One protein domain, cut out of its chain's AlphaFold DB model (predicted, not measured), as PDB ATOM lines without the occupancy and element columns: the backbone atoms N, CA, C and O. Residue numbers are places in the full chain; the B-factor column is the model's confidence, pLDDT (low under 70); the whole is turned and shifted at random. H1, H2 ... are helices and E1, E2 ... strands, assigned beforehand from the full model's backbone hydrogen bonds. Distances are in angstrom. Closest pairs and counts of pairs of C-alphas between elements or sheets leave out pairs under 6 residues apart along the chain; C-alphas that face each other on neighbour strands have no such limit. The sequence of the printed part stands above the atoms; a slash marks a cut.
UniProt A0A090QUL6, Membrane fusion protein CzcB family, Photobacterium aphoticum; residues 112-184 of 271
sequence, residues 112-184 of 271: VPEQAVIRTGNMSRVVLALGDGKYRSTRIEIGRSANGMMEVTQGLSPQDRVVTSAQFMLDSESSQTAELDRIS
ATOM      1  N   VAL A 112     -11.855  65.528 183.500       92.44
ATOM      2  CA  VAL A 112     -12.858  65.886 184.503       92.44
ATOM      3  C   VAL A 112     -12.154  66.393 185.760       92.44
ATOM      4  O   VAL A 112     -11.047  65.941 186.055       92.44
ATOM      5  N   PRO A 113     -12.752  67.317 186.525       91.50
ATOM      6  CA  PRO A 113     -12.202  67.709 187.817       91.50
ATOM      7  C   PRO A 113     -12.070  66.497 188.740       91.50
ATOM      8  O   PRO A 113     -12.988  65.683 188.819       91.50
ATOM      9  N   GLU A 114     -10.959  66.384 189.466       90.06
ATOM     10  CA  GLU A 114     -10.691  65.231 190.339       90.06
ATOM     11  C   GLU A 114     -11.797  65.034 191.391       90.06
ATOM     12  O   GLU A 114     -12.236  63.913 191.633       90.06
ATOM     13  N   GLN A 115     -12.335  66.136 191.919       88.19
ATOM     14  CA  GLN A 115     -13.468  66.166 192.855       88.19
ATOM     15  C   GLN A 115     -14.780  65.570 192.308       88.19
ATOM     16  O   GLN A 115     -15.671  65.241 193.085       88.19
ATOM     17  N   ALA A 116     -14.917  65.430 190.986       89.81
ATOM     18  CA  ALA A 116     -16.088  64.818 190.365       89.81
ATOM     19  C   ALA A 116     -15.998  63.282 190.296       89.81
ATOM     20  O   ALA A 116     -16.988  62.617 189.978       89.81
ATOM     21  N   VAL A 117     -14.812  62.716 190.545       90.12
ATOM     22  CA  VAL A 117     -14.548  61.283 190.405       90.12
ATOM     23  C   VAL A 117     -14.758  60.576 191.737       90.12
ATOM     24  O   VAL A 117     -14.015  60.764 192.696       90.12
ATOM     25  N   ILE A 118     -15.745  59.685 191.769       87.56
ATOM     26  CA  ILE A 118     -16.054  58.845 192.921       87.56
ATOM     27  C   ILE A 118     -15.317  57.515 192.747       87.56
ATOM     28  O   ILE A 118     -15.605  56.745 191.826       87.56
ATOM     29  N   ARG A 119     -14.369  57.232 193.643       87.81
ATOM     30  CA  ARG A 119     -13.636  55.960 193.685       87.81
ATOM     31  C   ARG A 119     -14.295  55.009 194.682       87.81
ATOM     32  O   ARG A 119     -14.494  55.360 195.842       87.81
ATOM     33  N   THR A 120     -14.626  53.799 194.244       81.88
ATOM     34  CA  THR A 120     -15.196  52.745 195.095       81.88
ATOM     35  C   THR A 120     -14.422  51.450 194.861       81.88
ATOM     36  O   THR A 120     -14.620  50.765 193.858       81.88
ATOM     37  N   GLY A 121     -13.498  51.130 195.774       84.88
ATOM     38  CA  GLY A 121     -12.563  50.015 195.601       84.88
ATOM     39  C   GLY A 121     -11.699  50.201 194.349       84.88
ATOM     40  O   GLY A 121     -11.011  51.210 194.220       84.88
ATOM     41  N   ASN A 122     -11.788  49.254 193.412       85.38
ATOM     42  CA  ASN A 122     -11.048  49.282 192.141       85.38
ATOM     43  C   ASN A 122     -11.826  49.933 190.983       85.38
ATOM     44  O   ASN A 122     -11.400  49.846 189.834       85.38
ATOM     45  N   MET A 123     -12.981  50.541 191.248       87.62
ATOM     46  CA  MET A 123     -13.843  51.114 190.218       87.62
ATOM     47  C   MET A 123     -13.926  52.630 190.376       87.62
ATOM     48  O   MET A 123     -14.088  53.138 191.487       87.62
ATOM     49  N   SER A 124     -13.849  53.347 189.255       91.56
ATOM     50  CA  SER A 124     -14.068  54.794 189.204       91.56
ATOM     51  C   SER A 124     -15.391  55.089 188.501       91.56
ATOM     52  O   SER A 124     -15.725  54.474 187.485       91.56
ATOM     53  N   ARG A 125     -16.173  56.018 189.051       91.19
ATOM     54  CA  ARG A 125     -17.429  56.484 188.454       91.19
ATOM     55  C   ARG A 125     -17.562  57.995 188.573       91.19
ATOM     56  O   ARG A 125     -17.014  58.601 189.487       91.19
ATOM     57  N   VAL A 126     -18.332  58.584 187.672       91.12
ATOM     58  CA  VAL A 126     -18.760  59.989 187.732       91.12
ATOM     59  C   VAL A 126     -20.274  60.058 187.610       91.12
ATOM     60  O   VAL A 126     -20.909  59.108 187.141       91.12
ATOM     61  N   VAL A 127     -20.860  61.180 188.021       88.06
ATOM     62  CA  VAL A 127     -22.290  61.421 187.823       88.06
ATOM     63  C   VAL A 127     -22.507  62.415 186.692       88.06
ATOM     64  O   VAL A 127     -22.052  63.559 186.746       88.06
ATOM     65  N   LEU A 128     -23.217  61.952 185.668       89.38
ATOM     66  CA  LEU A 128     -23.647  62.734 184.522       89.38
ATOM     67  C   LEU A 128     -24.939  63.479 184.833       89.38
ATOM     68  O   LEU A 128     -25.878  62.888 185.365       89.38
ATOM     69  N   ALA A 129     -25.008  64.747 184.442       88.12
ATOM     70  CA  ALA A 129     -26.229  65.536 184.403       88.12
ATOM     71  C   ALA A 129     -26.836  65.444 182.997       88.12
ATOM     72  O   ALA A 129     -26.301  66.011 182.043       88.12
ATOM     73  N   LEU A 130     -27.956  64.731 182.870       83.94
ATOM     74  CA  LEU A 130     -28.633  64.502 181.586       83.94
ATOM     75  C   LEU A 130     -29.543  65.672 181.166       83.94
ATOM     76  O   LEU A 130     -30.086  65.656 180.067       83.94
ATOM     77  N   GLY A 131     -29.698  66.682 182.027       81.12
ATOM     78  CA  GLY A 131     -30.706  67.735 181.882       81.12
ATOM     79  C   GLY A 131     -31.978  67.418 182.672       81.12
ATOM     80  O   GLY A 131     -32.144  66.310 183.178       81.12
ATOM     81  N   ASP A 132     -32.847  68.418 182.839       80.75
ATOM     82  CA  ASP A 132     -34.154  68.291 183.510       80.75
ATOM     83  C   ASP A 132     -34.101  67.698 184.931       80.75
ATOM     84  O   ASP A 132     -34.989  66.957 185.347       80.75
ATOM     85  N   GLY A 133     -33.022  67.984 185.671       79.19
ATOM     86  CA  GLY A 133     -32.810  67.454 187.023       79.19
ATOM     87  C   GLY A 133     -32.513  65.951 187.080       79.19
ATOM     88  O   GLY A 133     -32.546  65.368 188.158       79.19
ATOM     89  N   LYS A 134     -32.227  65.304 185.943       78.62
ATOM     90  CA  LYS A 134     -31.903  63.873 185.885       78.62
ATOM     91  C   LYS A 134     -30.401  63.638 185.963       78.62
ATOM     92  O   LYS A 134     -29.615  64.259 185.237       78.62
ATOM     93  N   TYR A 135     -30.023  62.660 186.780       85.56
ATOM     94  CA  TYR A 135     -28.638  62.266 187.009       85.56
ATOM     95  C   TYR A 135     -28.423  60.787 186.699       85.56
ATOM     96  O   TYR A 135     -29.299  59.958 186.936       85.56
ATOM     97  N   ARG A 136     -27.240  60.442 186.187       83.31
ATOM     98  CA  ARG A 136     -26.858  59.050 185.914       83.31
ATOM     99  C   ARG A 136     -25.430  58.780 186.360       83.31
ATOM    100  O   ARG A 136     -24.509  59.465 185.927       83.31
ATOM    101  N   SER A 137     -25.237  57.752 187.183       88.06
ATOM    102  CA  SER A 137     -23.898  57.248 187.508       88.06
ATOM    103  C   SER A 137     -23.330  56.467 186.324       88.06
ATOM    104  O   SER A 137     -23.956  55.520 185.849       88.06
ATOM    105  N   THR A 138     -22.134  56.831 185.873       88.25
ATOM    106  CA  THR A 138     -21.446  56.169 184.761       88.25
ATOM    107  C   THR A 138     -20.044  55.757 185.194       88.25
ATOM    108  O   THR A 138     -19.297  56.551 185.769       88.25
ATOM    109  N   ARG A 139     -19.699  54.487 184.948       91.50
ATOM    110  CA  ARG A 139     -18.344  53.964 185.152       91.50
ATOM    111  C   ARG A 139     -17.401  54.635 184.162       91.50
ATOM    112  O   ARG A 139     -17.728  54.721 182.981       91.50
ATOM    113  N   ILE A 140     -16.228  55.026 184.643       94.06
ATOM    114  CA  ILE A 140     -15.159  55.561 183.808       94.06
ATOM    115  C   ILE A 140     -13.850  54.830 184.070       94.06
ATOM    116  O   ILE A 140     -13.616  54.329 185.170       94.06
ATOM    117  N   GLU A 141     -12.996  54.805 183.056       92.50
ATOM    118  CA  GLU A 141     -11.588  54.448 183.208       92.50
ATOM    119  C   GLU A 141     -10.773  55.745 183.205       92.50
ATOM    120  O   GLU A 141     -10.978  56.628 182.365       92.50
ATOM    121  N   ILE A 142      -9.896  55.886 184.197       91.19
ATOM    122  CA  ILE A 142      -9.105  57.097 184.436       91.19
ATOM    123  C   ILE A 142      -7.656  56.894 183.991       91.19
ATOM    124  O   ILE A 142      -7.116  55.795 184.084       91.19
ATOM    125  N   GLY A 143      -7.044  57.967 183.498       86.56
ATOM    126  CA  GLY A 143      -5.651  58.021 183.065       86.56
ATOM    127  C   GLY A 143      -4.808  58.926 183.962       86.56
ATOM    128  O   GLY A 143      -4.807  58.799 185.188       86.56
ATOM    129  N   ARG A 144      -4.073  59.848 183.335       82.94
ATOM    130  CA  ARG A 144      -3.234  60.848 184.005       82.94
ATOM    131  C   ARG A 144      -4.038  61.747 184.943       82.94
ATOM    132  O   ARG A 144      -5.184  62.084 184.665       82.94
ATOM    133  N   SER A 145      -3.393  62.222 186.005       84.56
ATOM    134  CA  SER A 145      -3.895  63.320 186.836       84.56
ATOM    135  C   SER A 145      -2.886  64.463 186.834       84.56
ATOM    136  O   SER A 145      -1.693  64.231 187.037       84.56
ATOM    137  N   ALA A 146      -3.348  65.684 186.575       79.06
ATOM    138  CA  ALA A 146      -2.528  66.890 186.606       79.06
ATOM    139  C   ALA A 146      -3.396  68.121 186.889       79.06
ATOM    140  O   ALA A 146      -4.504  68.242 186.373       79.06
ATOM    141  N   ASN A 147      -2.878  69.066 187.680       82.12
ATOM    142  CA  ASN A 147      -3.537  70.348 187.971       82.12
ATOM    143  C   ASN A 147      -4.985  70.217 188.496       82.12
ATOM    144  O   ASN A 147      -5.846  71.021 188.147       82.12
ATOM    145  N   GLY A 148      -5.274  69.192 189.308       85.25
ATOM    146  CA  GLY A 148      -6.619  68.937 189.851       85.25
ATOM    147  C   GLY A 148      -7.631  68.409 188.825       85.25
ATOM    148  O   GLY A 148      -8.830  68.346 189.108       85.25
ATOM    149  N   MET A 149      -7.159  68.029 187.638       89.31
ATOM    150  CA  MET A 149      -7.936  67.409 186.574       89.31
ATOM    151  C   MET A 149      -7.462  65.969 186.375       89.31
ATOM    152  O   MET A 149      -6.264  65.693 186.393       89.31
ATOM    153  N   MET A 150      -8.402  65.058 186.143       89.50
ATOM    154  CA  MET A 150      -8.128  63.676 185.770       89.50
ATOM    155  C   MET A 150      -8.552  63.410 184.335       89.50
ATOM    156  O   MET A 150      -9.661  63.741 183.922       89.50
ATOM    157  N   GLU A 151      -7.657  62.783 183.589       90.56
ATOM    158  CA  GLU A 151      -7.906  62.249 182.264       90.56
ATOM    159  C   GLU A 151      -8.883  61.075 182.342       90.56
ATOM    160  O   GLU A 151      -8.759  60.193 183.195       90.56
ATOM    161  N   VAL A 152      -9.833  61.051 181.416       93.00
ATOM    162  CA  VAL A 152     -10.791  59.967 181.233       93.00
ATOM    163  C   VAL A 152     -10.488  59.290 179.908       93.00
ATOM    164  O   VAL A 152     -10.640  59.885 178.842       93.00
ATOM    165  N   THR A 153     -10.046  58.038 179.984       89.56
ATOM    166  CA  THR A 153      -9.673  57.244 178.809       89.56
ATOM    167  C   THR A 153     -10.885  56.551 178.197       89.56
ATOM    168  O   THR A 153     -10.941  56.389 176.979       89.56
ATOM    169  N   GLN A 154     -11.869  56.161 179.017       90.50
ATOM    170  CA  GLN A 154     -13.114  55.534 178.566       90.50
ATOM    171  C   GLN A 154     -14.305  55.881 179.466       90.50
ATOM    172  O   GLN A 154     -14.155  56.151 180.656       90.50
ATOM    173  N   GLY A 155     -15.507  55.793 178.891       88.62
ATOM    174  CA  GLY A 155     -16.777  55.894 179.617       88.62
ATOM    175  C   GLY A 155     -17.466  57.258 179.540       88.62
ATOM    176  O   GLY A 155     -18.593  57.371 180.011       88.62
ATOM    177  N   LEU A 156     -16.837  58.261 178.918       91.44
ATOM    178  CA  LEU A 156     -17.411  59.592 178.693       91.44
ATOM    179  C   LEU A 156     -17.287  60.040 177.241       91.44
ATOM    180  O   LEU A 156     -16.354  59.661 176.534       91.44
ATOM    181  N   SER A 157     -18.214  60.901 176.839       90.19
ATOM    182  CA  SER A 157     -18.196  61.638 175.581       90.19
ATOM    183  C   SER A 157     -17.897  63.125 175.822       90.19
ATOM    184  O   SER A 157     -18.257  63.655 176.871       90.19
ATOM    185  N   PRO A 158     -17.330  63.858 174.842       87.56
ATOM    186  CA  PRO A 158     -17.040  65.294 174.979       87.56
ATOM    187  C   PRO A 158     -18.256  66.187 175.279       87.56
ATOM    188  O   PRO A 158     -18.096  67.331 175.685       87.56
ATOM    189  N   GLN A 159     -19.465  65.684 175.033       88.38
ATOM    190  CA  GLN A 159     -20.722  66.414 175.214       88.38
ATOM    191  C   GLN A 159     -21.356  66.165 176.592       88.38
ATOM    192  O   GLN A 159     -22.341  66.816 176.946       88.38
ATOM    193  N   ASP A 160     -20.805  65.229 177.366       90.56
ATOM    194  CA  ASP A 160     -21.345  64.846 178.660       90.56
ATOM    195  C   ASP A 160     -21.053  65.918 179.714       90.56
ATOM    196  O   ASP A 160     -19.931  66.411 179.852       90.56
ATOM    197  N   ARG A 161     -22.072  66.270 180.503       88.19
ATOM    198  CA  ARG A 161     -21.929  67.209 181.621       88.19
ATOM    199  C   ARG A 161     -21.736  66.436 182.912       88.19
ATOM    200  O   ARG A 161     -22.609  65.663 183.300       88.19
ATOM    201  N   VAL A 162     -20.617  66.665 183.586       89.50
ATOM    202  CA  VAL A 162     -20.269  65.995 184.843       89.50
ATOM    203  C   VAL A 162     -20.536  66.925 186.024       89.50
ATOM    204  O   VAL A 162     -20.193  68.107 185.989       89.50
ATOM    205  N   VAL A 163     -21.141  66.390 187.083       86.88
ATOM    206  CA  VAL A 163     -21.387  67.130 188.325       86.88
ATOM    207  C   VAL A 163     -20.109  67.175 189.165       86.88
ATOM    208  O   VAL A 163     -19.561  66.138 189.525       86.88
ATOM    209  N   THR A 164     -19.646  68.375 189.515       81.69
ATOM    210  CA  THR A 164     -18.410  68.587 190.288       81.69
ATOM    211  C   THR A 164     -18.599  68.534 191.803       81.69
ATOM    212  O   THR A 164     -17.663  68.183 192.510       81.69
ATOM    213  N   SER A 165     -19.797  68.833 192.315       67.06
ATOM    214  CA  SER A 165     -20.095  68.916 193.761       67.06
ATOM    215  C   SER A 165     -20.923  67.732 194.288       67.06
ATOM    216  O   SER A 165     -21.714  67.858 195.219       67.06
ATOM    217  N   ALA A 166     -20.762  66.566 193.669       53.38
ATOM    218  CA  ALA A 166     -21.667  65.422 193.781       53.38
ATOM    219  C   ALA A 166     -21.548  64.572 195.062       53.38
ATOM    220  O   ALA A 166     -22.493  63.851 195.384       53.38
ATOM    221  N   GLN A 167     -20.417  64.619 195.778       58.62
ATOM    222  CA  GLN A 167     -20.068  63.601 196.785       58.62
ATOM    223  C   GLN A 167     -21.073  63.502 197.954       58.62
ATOM    224  O   GLN A 167     -21.236  62.424 198.512       58.62
ATOM    225  N   PHE A 168     -21.760  64.594 198.318       54.78
ATOM    226  CA  PHE A 168     -22.672  64.625 199.475       54.78
ATOM    227  C   PHE A 168     -24.163  64.579 199.098       54.78
ATOM    228  O   PHE A 168     -24.952  63.940 199.787       54.78
ATOM    229  N   MET A 169     -24.570  65.213 197.990       58.50
ATOM    230  CA  MET A 169     -25.993  65.289 197.616       58.50
ATOM    231  C   MET A 169     -26.501  64.031 196.900       58.50
ATOM    232  O   MET A 169     -27.670  63.680 197.030       58.50
ATOM    233  N   LEU A 170     -25.633  63.315 196.178       57.00
ATOM    234  CA  LEU A 170     -26.062  62.205 195.318       57.00
ATOM    235  C   LEU A 170     -26.051  60.843 196.016       57.00
ATOM    236  O   LEU A 170     -26.742  59.938 195.554       57.00
ATOM    237  N   ASP A 171     -25.356  60.688 197.145       53.56
ATOM    238  CA  ASP A 171     -25.432  59.453 197.945       53.56
ATOM    239  C   ASP A 171     -26.826  59.282 198.593       53.56
ATOM    240  O   ASP A 171     -27.299  58.168 198.819       53.56
ATOM    241  N   SER A 172     -27.548  60.396 198.786       52.41
ATOM    242  CA  SER A 172     -28.905  60.403 199.354       52.41
ATOM    243  C   SER A 172     -30.021  60.178 198.323       52.41
ATOM    244  O   SER A 172     -31.055  59.617 198.679       52.41
ATOM    245  N   GLU A 173     -29.841  60.569 197.055       56.16
ATOM    246  CA  GLU A 173     -30.864  60.381 196.003       56.16
ATOM    247  C   GLU A 173     -30.618  59.143 195.125       56.16
ATOM    248  O   GLU A 173     -31.567  58.478 194.700       56.16
ATOM    249  N   SER A 174     -29.357  58.788 194.854       53.84
ATOM    250  CA  SER A 174     -29.052  57.650 193.975       53.84
ATOM    251  C   SER A 174     -29.323  56.295 194.637       53.84
ATOM    252  O   SER A 174     -29.670  55.352 193.931       53.84
ATOM    253  N   SER A 175     -29.250  56.207 195.972       56.56
ATOM    254  CA  SER A 175     -29.696  55.039 196.748       56.56
ATOM    255  C   SER A 175     -31.201  54.806 196.588       56.56
ATOM    256  O   SER A 175     -31.609  53.722 196.175       56.56
ATOM    257  N   GLN A 176     -32.007  55.856 196.772       52.44
ATOM    258  CA  GLN A 176     -33.464  55.800 196.613       52.44
ATOM    259  C   GLN A 176     -33.877  55.435 195.180       52.44
ATOM    260  O   GLN A 176     -34.752  54.595 194.975       52.44
ATOM    261  N   THR A 177     -33.216  56.017 194.175       53.53
ATOM    262  CA  THR A 177     -33.534  55.745 192.763       53.53
ATOM    263  C   THR A 177     -33.084  54.345 192.332       53.53
ATOM    264  O   THR A 177     -33.822  53.660 191.634       53.53
ATOM    265  N   ALA A 178     -31.925  53.862 192.796       55.44
ATOM    266  CA  ALA A 178     -31.470  52.499 192.510       55.44
ATOM    267  C   ALA A 178     -32.364  51.427 193.162       55.44
ATOM    268  O   ALA A 178     -32.519  50.339 192.606       55.44
ATOM    269  N   GLU A 179     -32.971  51.712 194.317       52.81
ATOM    270  CA  GLU A 179     -34.004  50.862 194.920       52.81
ATOM    271  C   GLU A 179     -35.327  50.912 194.145       52.81
ATOM    272  O   GLU A 179     -35.924  49.866 193.898       52.81
ATOM    273  N   LEU A 180     -35.744  52.087 193.666       54.88
ATOM    274  CA  LEU A 180     -36.914  52.245 192.793       54.88
ATOM    275  C   LEU A 180     -36.738  51.572 191.422       54.88
ATOM    276  O   LEU A 180     -37.688  50.976 190.914       54.88
ATOM    277  N   ASP A 181     -35.538  51.579 190.843       54.12
ATOM    278  CA  ASP A 181     -35.223  50.866 189.598       54.12
ATOM    279  C   ASP A 181     -35.212  49.342 189.798       54.12
ATOM    280  O   ASP A 181     -35.672  48.605 188.928       54.12
ATOM    281  N   ARG A 182     -34.786  48.849 190.971       57.47
ATOM    282  CA  ARG A 182     -34.930  47.424 191.341       57.47
ATOM    283  C   ARG A 182     -36.386  47.005 191.560       57.47
ATOM    284  O   ARG A 182     -36.695  45.830 191.394       57.47
ATOM    285  N   ILE A 183     -37.257  47.938 191.945       56.16
ATOM    286  CA  ILE A 183     -38.699  47.703 192.119       56.16
ATOM    287  C   ILE A 183     -39.457  47.841 190.781       56.16
ATOM    288  O   ILE A 183     -40.465  47.165 190.583       56.16
ATOM    289  N   SER A 184     -38.985  48.692 189.861       50.44
ATOM    290  CA  SER A 184     -39.665  49.019 188.595       50.44
ATOM    291  C   SER A 184     -39.135  48.276 187.365       50.44
ATOM    292  O   SER A 184     -39.845  48.187 186.361       50.44
TER     293      SER A 184
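Overview. This is residues 112 to 184 of the 271 residues of the protein "Membrane fusion protein CzcB family" of Photobacterium aphoticum (UniProt A0A090QUL6). A strongly twisted sheet of four strands turns a corner along its longest strand, E3, which bends by 91 degrees; the hairpin of E1 and E2 is beside the first part of E3 and E4 beside the last part. The helix H1 only grazes this sheet, and its residues 178 to 184 stick out as a free end. The 73 printed residues hold four named strands and then one named helix, in the order E1 E2 E3 E4 H1; the sheet's order is the same and it is antiparallel throughout. The class is mixed, helices and strands; the whole is compact, with a radius of gyration of the C-alphas of 12.7 A and spans of 40 by 28 by 21 A.

Arrangement. The sheet is a meander, each strand the antiparallel neighbour of the one before: E1, residues 118 to 120, E2, 123 to 131, E3, 134 to 146, and E4, 149 to 154. The pairing of E3 is staggered: residues 134 to 140 pair with E2, for instance N 128 and O 136 at 2.8 A, and residues 141 to 146 with E4, for instance N 143 and O 151 at 2.8 A. In the hairpin of E1 and E2, N 118 and O 125 are 2.8 A apart. Residues 112 to 113 also pair with residues 149 to 150 of E4, antiparallel. H1, residues 166 to 184, is on the sheet but only grazes it with residues 166 to 177; its closest C-alphas to E2 are those of Ala 166 and Val 127, 7.2 A apart. In H1, 10 of 15 O i to N i+4 pairs are within hydrogen-bond range.

Along the chain. E1 begins at C-alpha 118 (-16.054, 58.845, 192.921). E3 is 29.5 A long and E2 25.1 A. H1, 24.9 A long, has a kink of 37 degrees near residue 173 and ends at C-alpha 184 (-39.665, 49.019, 188.595).

Size, cuts and confidence. The C-alphas farthest apart, of Asn 147 and Ile 183, are 42.0 A apart. The printed part has no cut; the link from E4 to H1 is long, with 11 residues. Residues 165 to 184 have pLDDT under 70.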